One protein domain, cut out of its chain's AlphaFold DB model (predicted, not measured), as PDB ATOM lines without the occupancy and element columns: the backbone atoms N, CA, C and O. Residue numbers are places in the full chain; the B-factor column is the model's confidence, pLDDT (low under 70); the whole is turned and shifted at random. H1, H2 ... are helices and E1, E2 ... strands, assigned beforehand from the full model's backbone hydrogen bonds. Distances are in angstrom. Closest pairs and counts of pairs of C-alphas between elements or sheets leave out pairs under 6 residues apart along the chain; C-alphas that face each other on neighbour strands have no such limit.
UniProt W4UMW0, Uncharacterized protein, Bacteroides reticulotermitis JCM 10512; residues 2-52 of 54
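Overview. This is residues 2 to 52 of the 54 residues of an uncharacterized protein of Bacteroides reticulotermitis JCM 10512 (UniProt W4UMW0). A long thin arm, made of the helix H1 and an extended stretch after it, sticks out from a two-stranded hairpin, E1 and E2, whose length runs crosswise to the arm. Residues 2 to 23 stand free, and the hairpin is a bare ribbon with no helix over either face. The printed part has 51 residues with one named helix and two named strands, in the order H1, E1, E2 along the chain; the sheet has the order E1 - E2 and is antiparallel, and the class is mixed, helices and strands. The whole is extended, with a radius of gyration of the C-alphas of 19.0 A, and flat in outline, with spans of 53 by 30 by 14 A.

Along the chain. H1 is residues 2 to 15, from C-alpha 2 at (41.017, -21.191, 62.699) to C-alpha 15 at (27.784, -24.845, 48.006), 20.1 A from first to last C-alpha. Residues 16 to 28 hold no named element. E1 is residues 29 to 38, 25.2 A long, and begins with C-alpha 29 at (7.935, -30.194, 26.148). E2 is residues 41 to 52, 28.6 A long, and ends with C-alpha 52 at (6.078, -32.504, 21.817). E1 bends by 71 degrees at residue 32, and E2 bends by 64 degrees at residue 44.

Arrangement. In H1 every O i to N i+4 pair is within hydrogen-bond range. H1 and E2 are apart, with no C-alpha of the one within 8 A of the other. E1 and E2 form a hairpin, antiparallel, with an angle of 158 degrees between their N-to-C directions. The C-alphas of Tyr 29 and Met 52 face each other at 5.2 A, and those of Pro 35 and Val 47 face each other at 4.5 A. Near the turn, the C-alphas of Trp 38 and Asp 41 face each other at 5.1 A. Across the pair, N 34 and O 48 are within hydrogen-bond range at 2.8 A, and N 52 and O 29 at 3.0 A.

Size, cuts and confidence. The C-alphas of Ile 2 and Met 52, the first and last printed, are the two farthest apart, at 55.0 A. The printed part has no cut. The link from H1 to E1, 13 residues, is long, and the link from E1 to E2, 2 residues, is tight. The mean pLDDT of the printed part is 86.4; it is 76 for H1 and 96 for each strand. Confidence is low, under 70, at residues 13 to 18, of which 13 to 15 belong to H1.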
ATOM      1  N   ILE A   2      40.787 -21.678  64.078       74.00
ATOM      2  CA  ILE A   2      41.017 -21.191  62.699       74.00
ATOM      3  C   ILE A   2      40.754 -22.231  61.596       74.00
ATOM      4  O   ILE A   2      39.977 -21.953  60.694       74.00
ATOM      5  N   LYS A   3      41.271 -23.464  61.721       70.19
ATOM      6  CA  LYS A   3      41.078 -24.526  60.708       70.19
ATOM      7  C   LYS A   3      39.603 -24.865  60.422       70.19
ATOM      8  O   LYS A   3      39.272 -25.229  59.302       70.19
ATOM      9  N   ARG A   4      38.718 -24.750  61.423       77.25
ATOM     10  CA  ARG A   4      37.279 -25.042  61.269       77.25
ATOM     11  C   ARG A   4      36.544 -23.898  60.568       77.25
ATOM     12  O   ARG A   4      35.659 -24.157  59.767       77.25
ATOM     13  N   ILE A   5      36.959 -22.656  60.822       82.62
ATOM     14  CA  ILE A   5      36.414 -21.462  60.160       82.62
ATOM     15  C   ILE A   5      36.791 -21.469  58.674       82.62
ATOM     16  O   ILE A   5      35.937 -21.231  57.827       82.62
ATOM     17  N   THR A   6      38.036 -21.835  58.345       83.62
ATOM     18  CA  THR A   6      38.488 -21.974  56.951       83.62
ATOM     19  C   THR A   6      37.684 -23.030  56.186       83.62
ATOM     20  O   THR A   6      37.308 -22.806  55.041       83.62
ATOM     21  N   LEU A   7      37.376 -24.163  56.826       82.56
ATOM     22  CA  LEU A   7      36.616 -25.248  56.201       82.56
ATOM     23  C   LEU A   7      35.153 -24.860  55.926       82.56
ATOM     24  O   LEU A   7      34.623 -25.170  54.864       82.56
ATOM     25  N   ILE A   8      34.514 -24.150  56.862       83.81
ATOM     26  CA  ILE A   8      33.140 -23.649  56.699       83.81
ATOM     27  C   ILE A   8      33.087 -22.585  55.597       83.81
ATOM     28  O   ILE A   8      32.183 -22.615  54.770       83.81
ATOM     29  N   GLY A   9      34.083 -21.694  55.532       80.94
ATOM     30  CA  GLY A   9      34.197 -20.715  54.449       80.94
ATOM     31  C   GLY A   9      34.314 -21.369  53.069       80.94
ATOM     32  O   GLY A   9      33.628 -20.958  52.138       80.94
ATOM     33  N   LEU A  10      35.116 -22.432  52.951       79.00
ATOM     34  CA  LEU A  10      35.259 -23.186  51.703       79.00
ATOM     35  C   LEU A  10      33.949 -23.878  51.292       79.00
ATOM     36  O   LEU A  10      33.583 -23.826  50.123       79.00
ATOM     37  N   LEU A  11      33.225 -24.474  52.245       76.88
ATOM     38  CA  LEU A  11      31.955 -25.164  51.991       76.88
ATOM     39  C   LEU A  11      30.842 -24.202  51.542       76.88
ATOM     40  O   LEU A  11      30.041 -24.542  50.677       76.88
ATOM     41  N   VAL A  12      30.798 -22.993  52.106       75.38
ATOM     42  CA  VAL A  12      29.834 -21.961  51.692       75.38
ATOM     43  C   VAL A  12      30.159 -21.443  50.287       75.38
ATOM     44  O   VAL A  12      29.242 -21.240  49.501       75.38
ATOM     45  N   MET A  13      31.441 -21.292  49.933       69.12
ATOM     46  CA  MET A  13      31.848 -20.849  48.591       69.12
ATOM     47  C   MET A  13      31.584 -21.901  47.502       69.12
ATOM     48  O   MET A  13      31.274 -21.534  46.370       69.12
ATOM     49  N   THR A  14      31.698 -23.197  47.815       67.75
ATOM     50  CA  THR A  14      31.419 -24.279  46.852       67.75
ATOM     51  C   THR A  14      29.947 -24.691  46.814       67.75
ATOM     52  O   THR A  14      29.494 -25.228  45.806       67.75
ATOM     53  N   GLY A  15      29.186 -24.438  47.884       62.84
ATOM     54  CA  GLY A  15      27.784 -24.845  48.006       62.84
ATOM     55  C   GLY A  15      26.770 -23.941  47.301       62.84
ATOM     56  O   GLY A  15      25.617 -24.341  47.160       62.84
ATOM     57  N   THR A  16      27.148 -22.736  46.863       62.91
ATOM     58  CA  THR A  16      26.154 -21.746  46.418       62.91
ATOM     59  C   THR A  16      25.722 -21.812  44.952       62.91
ATOM     60  O   THR A  16      24.688 -21.228  44.657       62.91
ATOM     61  N   PHE A  17      26.400 -22.492  44.015       57.91
ATOM     62  CA  PHE A  17      26.050 -22.313  42.585       57.91
ATOM     63  C   PHE A  17      26.254 -23.536  41.686       57.91
ATOM     64  O   PHE A  17      26.847 -23.445  40.614       57.91
ATOM     65  N   SER A  18      25.742 -24.698  42.075       60.84
ATOM     66  CA  SER A  18      25.656 -25.837  41.149       60.84
ATOM     67  C   SER A  18      24.256 -26.429  41.138       60.84
ATOM     68  O   SER A  18      24.064 -27.625  41.329       60.84
ATOM     69  N   PHE A  19      23.255 -25.576  40.912       71.31
ATOM     70  CA  PHE A  19      21.975 -26.060  40.415       71.31
ATOM     71  C   PHE A  19      22.157 -26.376  38.937       71.31
ATOM     72  O   PHE A  19      22.578 -25.517  38.159       71.31
ATOM     73  N   ALA A  20      21.879 -27.617  38.556       71.38
ATOM     74  CA  ALA A  20      21.819 -27.958  37.152       71.38
ATOM     75  C   ALA A  20      20.702 -27.112  36.515       71.38
ATOM     76  O   ALA A  20      19.570 -27.108  36.989       71.38
ATOM     77  N   GLN A  21      21.036 -26.339  35.480       79.19
ATOM     78  CA  GLN A  21      20.092 -25.456  34.776       79.19
ATOM     79  C   GLN A  21      19.215 -26.234  33.783       79.19
ATOM     80  O   GLN A  21      18.804 -25.718  32.748       79.19
ATOM     81  N   ASN A  22      18.983 -27.512  34.068       82.69
ATOM     82  CA  ASN A  22      18.100 -28.374  33.313       82.69
ATOM     83  C   ASN A  22      16.761 -28.520  34.066       82.69
ATOM     84  O   ASN A  22      16.751 -28.609  35.293       82.69
ATOM     85  N   PRO A  23      15.624 -28.560  33.350       89.75
ATOM     86  CA  PRO A  23      15.474 -28.428  31.896       89.75
ATOM     87  C   PRO A  23      15.781 -27.008  31.393       89.75
ATOM     88  O   PRO A  23      15.492 -26.037  32.082       89.75
ATOM     89  N   LEU A  24      16.328 -26.886  30.175       89.69
ATOM     90  CA  LEU A  24      16.659 -25.582  29.569       89.69
ATOM     91  C   LEU A  24      15.415 -24.708  29.331       89.69
ATOM     92  O   LEU A  24      15.492 -23.483  29.367       89.69
ATOM     93  N   ILE A  25      14.270 -25.343  29.070       90.44
ATOM     94  CA  ILE A  25      12.967 -24.710  28.864       90.44
ATOM     95  C   ILE A  25      11.944 -25.516  29.667       90.44
ATOM     96  O   ILE A  25      11.915 -26.740  29.575       90.44
ATOM     97  N   THR A  26      11.110 -24.839  30.458       92.44
ATOM     98  CA  THR A  26      10.140 -25.491  31.363       92.44
ATOM     99  C   THR A  26       8.682 -25.309  30.948       92.44
ATOM    100  O   THR A  26       7.803 -25.935  31.528       92.44
ATOM    101  N   ASN A  27       8.408 -24.449  29.964       92.94
ATOM    102  CA  ASN A  27       7.041 -24.062  29.586       92.94
ATOM    103  C   ASN A  27       6.474 -24.870  28.407       92.94
ATOM    104  O   ASN A  27       5.288 -24.760  28.109       92.94
ATOM    105  N   ILE A  28       7.313 -25.647  27.720       92.12
ATOM    106  CA  ILE A  28       6.938 -26.540  26.619       92.12
ATOM    107  C   ILE A  28       7.757 -27.826  26.722       92.12
ATOM    108  O   ILE A  28       8.889 -27.801  27.207       92.12
ATOM    109  N   TYR A  29       7.202 -28.937  26.245       93.56
ATOM    110  CA  TYR A  29       7.935 -30.194  26.148       93.56
ATOM    111  C   TYR A  29       8.745 -30.239  24.854       93.56
ATOM    112  O   TYR A  29       8.226 -29.971  23.766       93.56
ATOM    113  N   THR A  30      10.026 -30.574  24.985       94.56
ATOM    114  CA  THR A  30      11.002 -30.569  23.894       94.56
ATOM    115  C   THR A  30      11.848 -31.839  23.918       94.56
ATOM    116  O   THR A  30      12.245 -32.277  24.999       94.56
ATOM    117  N   ALA A  31      12.170 -32.395  22.752       94.44
ATOM    118  CA  ALA A  31      13.033 -33.570  22.608       94.44
ATOM    119  C   ALA A  31      14.078 -33.401  21.497       94.44
ATOM    120  O   ALA A  31      13.982 -32.498  20.666       94.44
ATOM    121  N   ASP A  32      15.084 -34.276  21.495       96.00
ATOM    122  CA  ASP A  32      16.113 -34.364  20.451       96.00
ATOM    123  C   ASP A  32      16.884 -33.044  20.205       96.00
ATOM    124  O   ASP A  32      16.830 -32.489  19.106       96.00
ATOM    125  N   PRO A  33      17.586 -32.487  21.216       94.94
ATOM    126  CA  PRO A  33      18.325 -31.238  21.049       94.94
ATOM    127  C   PRO A  33      19.516 -31.398  20.088       94.94
ATOM    128  O   PRO A  33      20.411 -32.212  20.315       94.94
ATOM    129  N   ALA A  34      19.565 -30.558  19.054       97.50
ATOM    130  CA  ALA A  34      20.648 -30.453  18.083       97.50
ATOM    131  C   ALA A  34      21.350 -29.082  18.213       97.50
ATOM    132  O   ALA A  34      20.797 -28.065  17.780       97.50
ATOM    133  N   PRO A  35      22.544 -29.018  18.834       96.81
ATOM    134  CA  PRO A  35      23.286 -27.770  18.999       96.81
ATOM    135  C   PRO A  35      23.984 -27.325  17.704       96.81
ATOM    136  O   PRO A  35      24.498 -28.151  16.946       96.81
ATOM    137  N   HIS A  36      24.068 -26.013  17.481       97.69
ATOM    138  CA  HIS A  36      24.779 -25.412  16.354       97.69
ATOM    139  C   HIS A  36      25.378 -24.044  16.717       97.69
ATOM    140  O   HIS A  36      24.756 -23.247  17.419       97.69
ATOM    141  N   VAL A  37      26.565 -23.755  16.185       98.19
ATOM    142  CA  VAL A  37      27.210 -22.434  16.236       98.19
ATOM    143  C   VAL A  37      27.490 -22.016  14.798       98.19
ATOM    144  O   VAL A  37      28.152 -22.752  14.062       98.19
ATOM    145  N   TRP A  38      26.976 -20.858  14.389       97.50
ATOM    146  CA  TRP A  38      27.108 -20.398  13.010       97.50
ATOM    147  C   TRP A  38      28.503 -19.809  12.759       97.50
ATOM    148  O   TRP A  38      29.023 -19.079  13.599       97.50
ATOM    149  N   PRO A  39      29.108 -20.013  11.575       97.50
ATOM    150  CA  PRO A  39      30.398 -19.395  11.254       97.50
ATOM    151  C   PRO A  39      30.364 -17.857  11.262       97.50
ATOM    152  O   PRO A  39      31.384 -17.216  11.494       97.50
ATOM    153  N   THR A  40      29.195 -17.266  10.996       97.75
ATOM    154  CA  THR A  40      28.968 -15.812  10.980       97.75
ATOM    155  C   THR A  40      28.634 -15.227  12.354       97.75
ATOM    156  O   THR A  40      28.694 -14.012  12.511       97.75
ATOM    157  N   ASP A  41      28.279 -16.064  13.335       96.94
ATOM    158  CA  ASP A  41      28.045 -15.685  14.733       96.94
ATOM    159  C   ASP A  41      28.584 -16.791  15.645       96.94
ATOM    160  O   ASP A  41      27.908 -17.774  15.958       96.94
ATOM    161  N   THR A  42      29.832 -16.610  16.067       96.06
ATOM    162  CA  THR A  42      30.568 -17.580  16.881       96.06
ATOM    163  C   THR A  42      30.304 -17.433  18.379       96.06
ATOM    164  O   THR A  42      30.869 -18.184  19.174       96.06
ATOM    165  N   THR A  43      29.467 -16.469  18.777       97.94
ATOM    166  CA  THR A  43      29.220 -16.138  20.189       97.94
ATOM    167  C   THR A  43      27.928 -16.732  20.737       97.94
ATOM    168  O   THR A  43      27.757 -16.797  21.955       97.94
ATOM    169  N   THR A  44      27.051 -17.220  19.859       97.62
ATOM    170  CA  THR A  44      25.739 -17.754  20.230       97.62
ATOM    171  C   THR A  44      25.656 -19.259  19.974       97.62
ATOM    172  O   THR A  44      25.933 -19.732  18.871       97.62
ATOM    173  N   LEU A  45      25.218 -20.023  20.982       96.19
ATOM    174  CA  LEU A  45      24.851 -21.434  20.836       96.19
ATOM    175  C   LEU A  45      23.352 -21.545  20.549       96.19
ATOM    176  O   LEU A  45      22.525 -21.296  21.427       96.19
ATOM    177  N   TYR A  46      23.004 -21.957  19.336       97.00
ATOM    178  CA  TYR A  46      21.627 -22.250  18.956       97.00
ATOM    179  C   TYR A  46      21.323 -23.719  19.258       97.00
ATOM    180  O   TYR A  46      22.137 -24.596  18.972       97.00
ATOM    181  N   VAL A  47      20.151 -24.000  19.830       96.19
ATOM    182  CA  VAL A  47      19.689 -25.368  20.108       96.19
ATOM    183  C   VAL A  47      18.358 -25.581  19.401       96.19
ATOM    184  O   VAL A  47      17.358 -24.958  19.754       96.19
ATOM    185  N   TYR A  48      18.348 -26.455  18.397       96.44
ATOM    186  CA  TYR A  48      17.138 -26.861  17.679       96.44
ATOM    187  C   TYR A  48      16.548 -28.102  18.343       96.44
ATOM    188  O   TYR A  48      17.296 -28.986  18.746       96.44
ATOM    189  N   SER A  49      15.227 -28.182  18.490       95.31
ATOM    190  CA  SER A  49      14.582 -29.288  19.203       95.31
ATOM    191  C   SER A  49      13.168 -29.535  18.680       95.31
ATOM    192  O   SER A  49      12.511 -28.612  18.191       95.31
ATOM    193  N   SER A  50      12.701 -30.781  18.778       96.38
ATOM    194  CA  SER A  50      11.340 -31.194  18.431       96.38
ATOM    195  C   SER A  50      10.357 -30.767  19.520       96.38
ATOM    196  O   SER A  50      10.558 -31.091  20.690       96.38
ATOM    197  N   MET A  51       9.269 -30.086  19.149       93.00
ATOM    198  CA  MET A  51       8.167 -29.803  20.073       93.00
ATOM    199  C   MET A  51       7.293 -31.048  20.247       93.00
ATOM    200  O   MET A  51       6.888 -31.666  19.262       93.00
ATOM    201  N   MET A  52       6.971 -31.392  21.493       90.94
ATOM    202  CA  MET A  52       6.078 -32.504  21.817       90.94
ATOM    203  C   MET A  52       4.700 -31.984  22.242       90.94
ATOM    204  O   MET A  52       4.597 -31.119  23.112       90.94
TER     205      MET A  52